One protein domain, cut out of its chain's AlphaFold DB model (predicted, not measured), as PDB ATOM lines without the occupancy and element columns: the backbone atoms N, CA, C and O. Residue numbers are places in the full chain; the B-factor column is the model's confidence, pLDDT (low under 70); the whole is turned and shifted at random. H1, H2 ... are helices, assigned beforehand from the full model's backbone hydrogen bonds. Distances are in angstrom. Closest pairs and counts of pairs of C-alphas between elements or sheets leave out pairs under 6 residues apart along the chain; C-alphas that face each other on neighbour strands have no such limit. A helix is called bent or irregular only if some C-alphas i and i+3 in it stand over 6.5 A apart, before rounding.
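AT A GLANCE: This is residues 249 to 328 of the 328 residues of the protein "P-loop_TraG domain-containing protein" of Paeniclostridium sordellii (strain ATCC 9714 / DSM 2141 / JCM 3814 / LMG 15708 / NCIMB 10717 / 211) (UniProt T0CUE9). Two long helices, H1 and H2, joined by a tight link, cross each other at 48 degrees, touching along residues 274 to 282 of H1, and the short, irregular H3 packs on the first residues of H1, 266 to 270, and is apart from H2. An unnamed stretch, residues 249 to 265, loops out and back before H1, and an unnamed tail, residues 317 to 328, follows H3. The printed part has 80 residues with three named helices, H1, H2 and H3 in that order along the chain, and no named strand; the class is all helix. The whole is only just loose, close to compact, with a radius of gyration of the C-alphas of 14.1 A, and the C-alphas span 42 by 33 by 22 A.

IN THESE COORDINATES: The printed part begins with C-alpha 249 at (153.256, 153.756, 147.174). Residues 249 to 265 hold no named element. H1, residues 266 to 284, is the longest helix by residues and measures 26.9 A from its first C-alpha at (163.082, 139.870, 144.904) to its last. H2, residues 290 to 306, measures 24.6 A from first to last C-alpha. H3, residues 311 to 316, measures 11.0 A and ends with C-alpha 316 at (173.455, 142.106, 144.769). H3 is irregular: C-alphas 312 and 315 are 7.5 A apart. Residues 317 to 328 hold no named element, and Tyr 328 is the chain's last residue.

HOW THE PARTS SIT: H1 touches H2 with its residues 274 to 282 alone. The closest C-alphas of the two are those of Ser 278 and Glu 297, 6.5 A apart. They run opposite ways at a steep tilt of 48 degrees, and their centres are 10.7 A apart. H1 touches H3 with its residues 266 to 270 alone. The closest C-alphas of H1 and H3 are those of Arg 267 and Ile 311, 6.1 A apart. These two helices also run opposite ways, at a steep tilt of 47 degrees, though the line of H3 is a rough one. H2 and H3 are apart. In H1 and H2 every O i to N i+4 pair is within hydrogen-bond range; in H3 0 of 2 are, and 0 of its 3 O i to N i+3 pairs.

THE WHOLE: The two C-alphas farthest apart, those of Thr 261 and Asp 287, are 42.5 A from each other. The C-alphas of Pro 249 and Tyr 328 are 15.3 A apart. The printed part has no cut. The links from H1 to H2, 5 residues, and from H2 to H3, 4 residues, are both tight. The mean pLDDT of the printed part is 73.7, with 21 residues under 70: residues 259 to 260, residue 262 and residues 311 to 328. H3 has a mean pLDDT of 54.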
ATOM      1  N   PRO A 249     153.779 154.870 147.956       83.31
ATOM      2  CA  PRO A 249     153.256 153.756 147.174       83.31
ATOM      3  C   PRO A 249     154.334 153.139 146.279       83.31
ATOM      4  O   PRO A 249     154.285 151.943 146.035       83.31
ATOM      5  N   LEU A 250     155.333 153.920 145.848       87.19
ATOM      6  CA  LEU A 250     156.437 153.471 144.993       87.19
ATOM      7  C   LEU A 250     157.512 152.676 145.754       87.19
ATOM      8  O   LEU A 250     158.478 152.209 145.156       87.19
ATOM      9  N   GLN A 251     157.373 152.491 147.068       84.69
ATOM     10  CA  GLN A 251     158.296 151.654 147.827       84.69
ATOM     11  C   GLN A 251     158.061 150.170 147.512       84.69
ATOM     12  O   GLN A 251     157.006 149.625 147.835       84.69
ATOM     13  N   VAL A 252     159.067 149.511 146.932       82.88
ATOM     14  CA  VAL A 252     159.056 148.059 146.705       82.88
ATOM     15  C   VAL A 252     159.154 147.344 148.055       82.88
ATOM     16  O   VAL A 252     160.067 147.611 148.839       82.88
ATOM     17  N   LEU A 253     158.213 146.441 148.333       80.12
ATOM     18  CA  LEU A 253     158.191 145.627 149.549       80.12
ATOM     19  C   LEU A 253     158.444 144.155 149.211       80.12
ATOM     20  O   LEU A 253     157.862 143.621 148.265       80.12
ATOM     21  N   ALA A 254     159.267 143.493 150.024       78.44
ATOM     22  CA  ALA A 254     159.465 142.047 149.988       78.44
ATOM     23  C   ALA A 254     158.147 141.348 150.358       78.44
ATOM     24  O   ALA A 254     157.769 141.305 151.526       78.44
ATOM     25  N   THR A 255     157.413 140.882 149.347       73.00
ATOM     26  CA  THR A 255     156.048 140.353 149.518       73.00
ATOM     27  C   THR A 255     156.004 138.840 149.331       73.00
ATOM     28  O   THR A 255     155.129 138.184 149.889       73.00
ATOM     29  N   ILE A 256     156.945 138.284 148.561       73.38
ATOM     30  CA  ILE A 256     157.029 136.857 148.259       73.38
ATOM     31  C   ILE A 256     158.309 136.307 148.881       73.38
ATOM     32  O   ILE A 256     159.413 136.738 148.546       73.38
ATOM     33  N   THR A 257     158.132 135.357 149.792       76.00
ATOM     34  CA  THR A 257     159.198 134.606 150.457       76.00
ATOM     35  C   THR A 257     158.971 133.121 150.231       76.00
ATOM     36  O   THR A 257     157.824 132.676 150.256       76.00
ATOM     37  N   ASP A 258     160.039 132.356 150.033       73.06
ATOM     38  CA  ASP A 258     159.952 130.897 150.000       73.06
ATOM     39  C   ASP A 258     159.584 130.366 151.398       73.06
ATOM     40  O   ASP A 258     160.256 130.666 152.389       73.06
ATOM     41  N   ASP A 259     158.515 129.570 151.483       65.94
ATOM     42  CA  ASP A 259     157.976 129.030 152.738       65.94
ATOM     43  C   ASP A 259     158.954 128.106 153.491       65.94
ATOM     44  O   ASP A 259     158.743 127.809 154.669       65.94
ATOM     45  N   LYS A 260     160.005 127.608 152.826       67.62
ATOM     46  CA  LYS A 260     160.994 126.682 153.396       67.62
ATOM     47  C   LYS A 260     162.331 127.345 153.696       67.62
ATOM     48  O   LYS A 260     162.941 127.003 154.707       67.62
ATOM     49  N   THR A 261     162.810 128.235 152.827       72.94
ATOM     50  CA  THR A 261     164.125 128.883 152.997       72.94
ATOM     51  C   THR A 261     164.034 130.268 153.631       72.94
ATOM     52  O   THR A 261     165.054 130.791 154.072       72.94
ATOM     53  N   TYR A 262     162.830 130.852 153.720       68.50
ATOM     54  CA  TYR A 262     162.593 132.240 154.139       68.50
ATOM     55  C   TYR A 262     163.364 133.278 153.306       68.50
ATOM     56  O   TYR A 262     163.477 134.440 153.703       68.50
ATOM     57  N   GLU A 263     163.878 132.884 152.140       75.44
ATOM     58  CA  GLU A 263     164.535 133.794 151.213       75.44
ATOM     59  C   GLU A 263     163.487 134.605 150.450       75.44
ATOM     60  O   GLU A 263     162.438 134.097 150.046       75.44
ATOM     61  N   VAL A 264     163.768 135.895 150.276       74.75
ATOM     62  CA  VAL A 264     162.893 136.807 149.539       74.75
ATOM     63  C   VAL A 264     163.112 136.599 148.047       74.75
ATOM     64  O   VAL A 264     164.209 136.835 147.537       74.75
ATOM     65  N   ASP A 265     162.049 136.253 147.322       78.62
ATOM     66  CA  ASP A 265     162.072 136.323 145.867       78.62
ATOM     67  C   ASP A 265     161.894 137.786 145.450       78.62
ATOM     68  O   ASP A 265     160.781 138.314 145.313       78.62
ATOM     69  N   ASN A 266     163.029 138.464 145.286       79.19
ATOM     70  CA  ASN A 266     163.082 139.870 144.904       79.19
ATOM     71  C   ASN A 266     162.423 140.124 143.541       79.19
ATOM     72  O   ASN A 266     161.799 141.167 143.342       79.19
ATOM     73  N   ARG A 267     162.527 139.173 142.606       79.50
ATOM     74  CA  ARG A 267     162.008 139.327 141.246       79.50
ATOM     75  C   ARG A 267     160.487 139.234 141.233       79.50
ATOM     76  O   ARG A 267     159.825 140.115 140.685       79.50
ATOM     77  N   LEU A 268     159.920 138.211 141.870       80.38
ATOM     78  CA  LEU A 268     158.467 138.069 141.983       80.38
ATOM     79  C   LEU A 268     157.854 139.169 142.862       80.38
ATOM     80  O   LEU A 268     156.785 139.696 142.531       80.38
ATOM     81  N   SER A 269     158.537 139.572 143.937       82.06
ATOM     82  CA  SER A 269     158.118 140.709 144.768       82.06
ATOM     83  C   SER A 269     158.053 142.006 143.954       82.06
ATOM     84  O   SER A 269     157.082 142.756 144.073       82.06
ATOM     85  N   PHE A 270     159.026 142.245 143.068       84.44
ATOM     86  CA  PHE A 270     159.022 143.404 142.177       84.44
ATOM     87  C   PHE A 270     157.861 143.362 141.174       84.44
ATOM     88  O   PHE A 270     157.118 144.335 141.070       84.44
ATOM     89  N   PHE A 271     157.613 142.235 140.498       84.56
ATOM     90  CA  PHE A 271     156.468 142.121 139.578       84.56
ATOM     91  C   PHE A 271     155.113 142.322 140.277       84.56
ATOM     92  O   PHE A 271     154.214 142.978 139.739       84.56
ATOM     93  N   THR A 272     154.974 141.810 141.502       85.88
ATOM     94  CA  THR A 272     153.775 142.011 142.334       85.88
ATOM     95  C   THR A 272     153.597 143.488 142.689       85.88
ATOM     96  O   THR A 272     152.483 144.014 142.643       85.88
ATOM     97  N   HIS A 273     154.695 144.186 142.988       88.44
ATOM     98  CA  HIS A 273     154.699 145.622 143.254       88.44
ATOM     99  C   HIS A 273     154.274 146.452 142.038       88.44
ATOM    100  O   HIS A 273     153.395 147.305 142.157       88.44
ATOM    101  N   ILE A 274     154.827 146.165 140.856       88.00
ATOM    102  CA  ILE A 274     154.429 146.814 139.596       88.00
ATOM    103  C   ILE A 274     152.926 146.620 139.343       88.00
ATOM    104  O   ILE A 274     152.204 147.591 139.102       88.00
ATOM    105  N   SER A 275     152.428 145.390 139.511       88.31
ATOM    106  CA  SER A 275     151.004 145.063 139.348       88.31
ATOM    107  C   SER A 275     150.114 145.827 140.336       88.31
ATOM    108  O   SER A 275     149.072 146.363 139.956       88.31
ATOM    109  N   LYS A 276     150.539 145.940 141.601       89.69
ATOM    110  CA  LYS A 276     149.847 146.718 142.640       89.69
ATOM    111  C   LYS A 276     149.748 148.198 142.266       89.69
ATOM    112  O   LYS A 276     148.684 148.789 142.437       89.69
ATOM    113  N   ILE A 277     150.828 148.799 141.764       90.56
ATOM    114  CA  ILE A 277     150.845 150.222 141.394       90.56
ATOM    115  C   ILE A 277     150.030 150.483 140.130       90.56
ATOM    116  O   ILE A 277     149.275 151.451 140.091       90.56
ATOM    117  N   SER A 278     150.085 149.582 139.148       87.50
ATOM    118  CA  SER A 278     149.198 149.618 137.979       87.50
ATOM    119  C   SER A 278     147.721 149.539 138.391       87.50
ATOM    120  O   SER A 278     146.888 150.304 137.906       87.50
ATOM    121  N   MET A 279     147.384 148.688 139.366       87.19
ATOM    122  CA  MET A 279     146.030 148.624 139.921       87.19
ATOM    123  C   MET A 279     145.635 149.922 140.643       87.19
ATOM    124  O   MET A 279     144.528 150.412 140.435       87.19
ATOM    125  N   MET A 280     146.525 150.513 141.450       88.38
ATOM    126  CA  MET A 280     146.280 151.822 142.077       88.38
ATOM    127  C   MET A 280     146.031 152.917 141.034       88.38
ATOM    128  O   MET A 280     145.104 153.704 141.198       88.38
ATOM    129  N   TYR A 281     146.807 152.936 139.948       88.56
ATOM    130  CA  TYR A 281     146.621 153.876 138.844       88.56
ATOM    131  C   TYR A 281     145.237 153.731 138.199       88.56
ATOM    132  O   TYR A 281     144.531 154.723 138.057       88.56
ATOM    133  N   LYS A 282     144.797 152.499 137.914       86.88
ATOM    134  CA  LYS A 282     143.450 152.220 137.381       86.88
ATOM    135  C   LYS A 282     142.325 152.641 138.327       86.88
ATOM    136  O   LYS A 282     141.272 153.071 137.875       86.88
ATOM    137  N   TYR A 283     142.528 152.533 139.640       87.25
ATOM    138  CA  TYR A 283     141.550 153.033 140.610       87.25
ATOM    139  C   TYR A 283     141.463 154.565 140.626       87.25
ATOM    140  O   TYR A 283     140.386 155.103 140.878       87.25
ATOM    141  N   LEU A 284     142.576 155.263 140.368       87.38
ATOM    142  CA  LEU A 284     142.625 156.726 140.293       87.38
ATOM    143  C   LEU A 284     142.111 157.261 138.946       87.38
ATOM    144  O   LEU A 284     141.421 158.276 138.925       87.38
ATOM    145  N   SER A 285     142.420 156.574 137.843       86.94
ATOM    146  CA  SER A 285     141.980 156.892 136.480       86.94
ATOM    147  C   SER A 285     140.956 155.853 136.010       86.94
ATOM    148  O   SER A 285     141.308 154.837 135.410       86.94
ATOM    149  N   GLN A 286     139.677 156.087 136.324       77.94
ATOM    150  CA  GLN A 286     138.589 155.125 136.078       77.94
ATOM    151  C   GLN A 286     138.339 154.848 134.583       77.94
ATOM    152  O   GLN A 286     137.885 153.757 134.244       77.94
ATOM    153  N   ASP A 287     138.698 155.787 133.703       82.19
ATOM    154  CA  ASP A 287     138.562 155.674 132.241       82.19
ATOM    155  C   ASP A 287     139.857 155.205 131.549       82.19
ATOM    156  O   ASP A 287     139.997 155.306 130.328       82.19
ATOM    157  N   CYS A 288     140.830 154.701 132.317       81.88
ATOM    158  CA  CYS A 288     142.128 154.292 131.790       81.88
ATOM    159  C   CYS A 288     141.987 153.177 130.741       81.88
ATOM    160  O   CYS A 288     141.517 152.069 131.023       81.88
ATOM    161  N   SER A 289     142.456 153.455 129.524       85.25
ATOM    162  CA  SER A 289     142.495 152.454 128.455       85.25
ATOM    163  C   SER A 289     143.559 151.380 128.721       85.25
ATOM    164  O   SER A 289     144.529 151.584 129.458       85.25
ATOM    165  N   SER A 290     143.425 150.216 128.076       83.19
ATOM    166  CA  SER A 290     144.446 149.160 128.151       83.19
ATOM    167  C   SER A 290     145.813 149.634 127.646       83.19
ATOM    168  O   SER A 290     146.831 149.268 128.229       83.19
ATOM    169  N   VAL A 291     145.834 150.483 126.612       87.31
ATOM    170  CA  VAL A 291     147.055 151.073 126.038       87.31
ATOM    171  C   VAL A 291     147.731 152.002 127.044       87.31
ATOM    172  O   VAL A 291     148.927 151.890 127.287       87.31
ATOM    173  N   GLU A 292     146.959 152.871 127.691       88.44
ATOM    174  CA  GLU A 292     147.467 153.790 128.711       88.44
ATOM    175  C   GLU A 292     148.018 153.045 129.936       88.44
ATOM    176  O   GLU A 292     149.080 153.392 130.446       88.44
ATOM    177  N   SER A 293     147.350 151.972 130.370       85.25
ATOM    178  CA  SER A 293     147.852 151.111 131.450       85.25
ATOM    179  C   SER A 293     149.196 150.459 131.106       85.25
ATOM    180  O   SER A 293     150.065 150.361 131.973       85.25
ATOM    181  N   MET A 294     149.373 150.011 129.857       86.56
ATOM    182  CA  MET A 294     150.637 149.432 129.385       86.56
ATOM    183  C   MET A 294     151.749 150.484 129.340       86.56
ATOM    184  O   MET A 294     152.850 150.230 129.826       86.56
ATOM    185  N   GLU A 295     151.456 151.679 128.822       89.56
ATOM    186  CA  GLU A 295     152.406 152.798 128.814       89.56
ATOM    187  C   GLU A 295     152.813 153.206 130.235       89.56
ATOM    188  O   GLU A 295     153.998 153.387 130.520       89.56
ATOM    189  N   PHE A 296     151.857 153.275 131.166       90.50
ATOM    190  CA  PHE A 296     152.135 153.555 132.572       90.50
ATOM    191  C   PHE A 296     153.088 152.518 133.184       90.50
ATOM    192  O   PHE A 296     154.062 152.885 133.841       90.50
ATOM    193  N   GLU A 297     152.868 151.228 132.933       88.56
ATOM    194  CA  GLU A 297     153.750 150.160 133.410       88.56
ATOM    195  C   GLU A 297     155.158 150.243 132.794       88.56
ATOM    196  O   GLU A 297     156.164 150.059 133.488       88.56
ATOM    197  N   MET A 298     155.262 150.585 131.507       88.62
ATOM    198  CA  MET A 298     156.548 150.819 130.846       88.62
ATOM    199  C   MET A 298     157.299 152.010 131.455       88.62
ATOM    200  O   MET A 298     158.507 151.921 131.695       88.62
ATOM    201  N   LEU A 299     156.602 153.115 131.736       91.00
ATOM    202  CA  LEU A 299     157.173 154.289 132.402       91.00
ATOM    203  C   LEU A 299     157.610 153.973 133.833       91.00
ATOM    204  O   LEU A 299     158.696 154.382 134.241       91.00
ATOM    205  N   LEU A 300     156.816 153.196 134.568       90.19
ATOM    206  CA  LEU A 300     157.129 152.762 135.925       90.19
ATOM    207  C   LEU A 300     158.414 151.915 135.958       90.19
ATOM    208  O   LEU A 300     159.288 152.137 136.796       90.19
ATOM    209  N   ASN A 301     158.580 150.995 135.005       87.12
ATOM    210  CA  ASN A 301     159.812 150.216 134.864       87.12
ATOM    211  C   ASN A 301     161.020 151.104 134.527       87.12
ATOM    212  O   ASN A 301     162.080 150.954 135.133       87.12
ATOM    213  N   LYS A 302     160.873 152.062 133.600       89.12
ATOM    214  CA  LYS A 302     161.939 153.034 133.286       89.12
ATOM    215  C   LYS A 302     162.319 153.876 134.507       89.12
ATOM    216  O   LYS A 302     163.504 154.115 134.725       89.12
ATOM    217  N   PHE A 303     161.336 154.285 135.308       90.00
ATOM    218  CA  PHE A 303     161.549 155.010 136.557       90.00
ATOM    219  C   PHE A 303     162.408 154.192 137.527       90.00
ATOM    220  O   PHE A 303     163.471 154.657 137.922       90.00
ATOM    221  N   TYR A 304     162.029 152.951 137.848       88.81
ATOM    222  CA  TYR A 304     162.825 152.120 138.763       88.81
ATOM    223  C   TYR A 304     164.243 151.857 138.244       88.81
ATOM    224  O   TYR A 304     165.195 151.968 139.019       88.81
ATOM    225  N   LYS A 305     164.408 151.634 136.933       86.06
ATOM    226  CA  LYS A 305     165.734 151.501 136.307       86.06
ATOM    227  C   LYS A 305     166.594 152.752 136.478       86.06
ATOM    228  O   LYS A 305     167.776 152.629 136.789       86.06
ATOM    229  N   ALA A 306     166.015 153.946 136.342       86.75
ATOM    230  CA  ALA A 306     166.728 155.205 136.575       86.75
ATOM    231  C   ALA A 306     167.199 155.361 138.035       86.75
ATOM    232  O   ALA A 306     168.231 155.977 138.284       86.75
ATOM    233  N   PHE A 307     166.485 154.755 138.990       84.94
ATOM    234  CA  PHE A 307     166.867 154.689 140.406       84.94
ATOM    235  C   PHE A 307     167.736 153.466 140.760       84.94
ATOM    236  O   PHE A 307     167.972 153.204 141.939       84.94
ATOM    237  N   GLY A 308     168.234 152.718 139.767       81.19
ATOM    238  CA  GLY A 308     169.123 151.570 139.977       81.19
ATOM    239  C   GLY A 308     168.424 150.292 140.455       81.19
ATOM    240  O   GLY A 308     169.091 149.357 140.891       81.19
ATOM    241  N   ILE A 309     167.094 150.235 140.372       80.31
ATOM    242  CA  ILE A 309     166.288 149.058 140.703       80.31
ATOM    243  C   ILE A 309     165.920 148.379 139.377       80.31
ATOM    244  O   ILE A 309     164.957 148.769 138.719       80.31
ATOM    245  N   ASP A 310     166.718 147.390 138.961       72.38
ATOM    246  CA  ASP A 310     166.477 146.601 137.743       72.38
ATOM    247  C   ASP A 310     166.419 145.104 138.056       72.38
ATOM    248  O   ASP A 310     167.192 144.608 138.875       72.38
ATOM    249  N   ILE A 311     165.534 144.393 137.356       66.25
ATOM    250  CA  ILE A 311     165.249 142.963 137.518       66.25
ATOM    251  C   ILE A 311     166.519 142.116 137.359       66.25
ATOM    252  O   ILE A 311     166.699 141.136 138.082       66.25
ATOM    253  N   ASP A 312     167.418 142.535 136.469       61.00
ATOM    254  CA  ASP A 312     168.655 141.817 136.150       61.00
ATOM    255  C   ASP A 312     169.789 142.070 137.169       61.00
ATOM    256  O   ASP A 312     170.712 141.266 137.279       61.00
ATOM    257  N   ASN A 313     169.701 143.140 137.975       55.75
ATOM    258  CA  ASN A 313     170.698 143.514 138.994       55.75
ATOM    259  C   ASN A 313     170.287 143.149 140.440       55.75
ATOM    260  O   ASN A 313     171.018 143.444 141.389       55.75
ATOM    261  N   LEU A 314     169.145 142.478 140.636       52.84
ATOM    262  CA  LEU A 314     168.595 142.134 141.961       52.84
ATOM    263  C   LEU A 314     169.404 141.083 142.751       52.84
ATOM    264  O   LEU A 314     169.093 140.839 143.918       52.84
ATOM    265  N   LEU A 315     170.449 140.486 142.163       44.59
ATOM    266  CA  LEU A 315     171.324 139.501 142.818       44.59
ATOM    267  C   LEU A 315     172.297 140.109 143.852       44.59
ATOM    268  O   LEU A 315     172.817 139.379 144.686       44.59
ATOM    269  N   ASN A 316     172.512 141.432 143.854       40.88
ATOM    270  CA  ASN A 316     173.455 142.106 144.769       40.88
ATOM    271  C   ASN A 316     172.781 142.865 145.934       40.88
ATOM    272  O   ASN A 316     173.414 143.674 146.616       40.88
ATOM    273  N   MET A 317     171.497 142.616 146.207       44.66
ATOM    274  CA  MET A 317     170.708 143.374 147.191       44.66
ATOM    275  C   MET A 317     170.913 142.974 148.670       44.66
ATOM    276  O   MET A 317     170.015 143.145 149.486       44.66
ATOM    277  N   HIS A 318     172.112 142.537 149.069       39.69
ATOM    278  CA  HIS A 318     172.490 142.514 150.494       39.69
ATOM    279  C   HIS A 318     172.996 143.873 151.015       39.69
ATOM    280  O   HIS A 318     173.181 144.030 152.219       39.69
ATOM    281  N   GLN A 319     173.201 144.870 150.141       33.84
ATOM    282  CA  GLN A 319     173.819 146.155 150.509       33.84
ATOM    283  C   GLN A 319     173.026 147.418 150.166       33.84
ATOM    284  O   GLN A 319     173.489 148.518 150.473       33.84
ATOM    285  N   ILE A 320     171.817 147.317 149.614       39.69
ATOM    286  CA  ILE A 320     170.945 148.493 149.551       39.69
ATOM    287  C   ILE A 320     170.176 148.529 150.867       39.69
ATOM    288  O   ILE A 320     169.076 147.997 150.987       39.69
ATOM    289  N   ASN A 321     170.788 149.178 151.866       32.50
ATOM    290  CA  ASN A 321     170.025 149.936 152.855       32.50
ATOM    291  C   ASN A 321     168.915 150.622 152.069       32.50
ATOM    292  O   ASN A 321     169.231 151.460 151.224       32.50
ATOM    293  N   ILE A 322     167.669 150.188 152.274       36.09
ATOM    294  CA  ILE A 322     166.477 150.724 151.621       36.09
ATOM    295  C   ILE A 322     166.519 152.226 151.878       36.09
ATOM    296  O   ILE A 322     166.201 152.696 152.972       36.09
ATOM    297  N   LEU A 323     167.060 152.954 150.899       31.39
ATOM    298  CA  LEU A 323     167.316 154.370 151.013       31.39
ATOM    299  C   LEU A 323     165.942 154.980 151.228       31.39
ATOM    300  O   LEU A 323     165.034 154.777 150.419       31.39
ATOM    301  N   PHE A 324     165.785 155.703 152.334       32.09
ATOM    302  CA  PHE A 324     164.705 156.657 152.480       32.09
ATOM    303  C   PHE A 324     164.763 157.581 151.262       32.09
ATOM    304  O   PHE A 324     165.519 158.550 151.242       32.09
ATOM    305  N   LEU A 325     163.961 157.280 150.243       32.75
ATOM    306  CA  LEU A 325     163.582 158.219 149.203       32.75
ATOM    307  C   LEU A 325     162.682 159.254 149.889       32.75
ATOM    308  O   LEU A 325     161.459 159.224 149.796       32.75
ATOM    309  N   LYS A 326     163.316 160.145 150.662       27.59
ATOM    310  CA  LYS A 326     162.780 161.464 150.967       27.59
ATOM    311  C   LYS A 326     162.795 162.223 149.649       27.59
ATOM    312  O   LYS A 326     163.781 162.863 149.299       27.59
ATOM    313  N   ILE A 327     161.718 162.074 148.894       29.52
ATOM    314  CA  ILE A 327     161.343 163.091 147.924       29.52
ATOM    315  C   ILE A 327     160.868 164.267 148.787       29.52
ATOM    316  O   ILE A 327     159.948 164.091 149.589       29.52
ATOM    317  N   TYR A 328     161.616 165.373 148.740       33.22
ATOM    318  CA  TYR A 328     161.306 166.617 149.452       33.22
ATOM    319  C   TYR A 328     160.021 167.256 148.939       33.22
ATOM    320  O   TYR A 328     159.766 167.142 147.717       33.22
TER     321      TYR A 328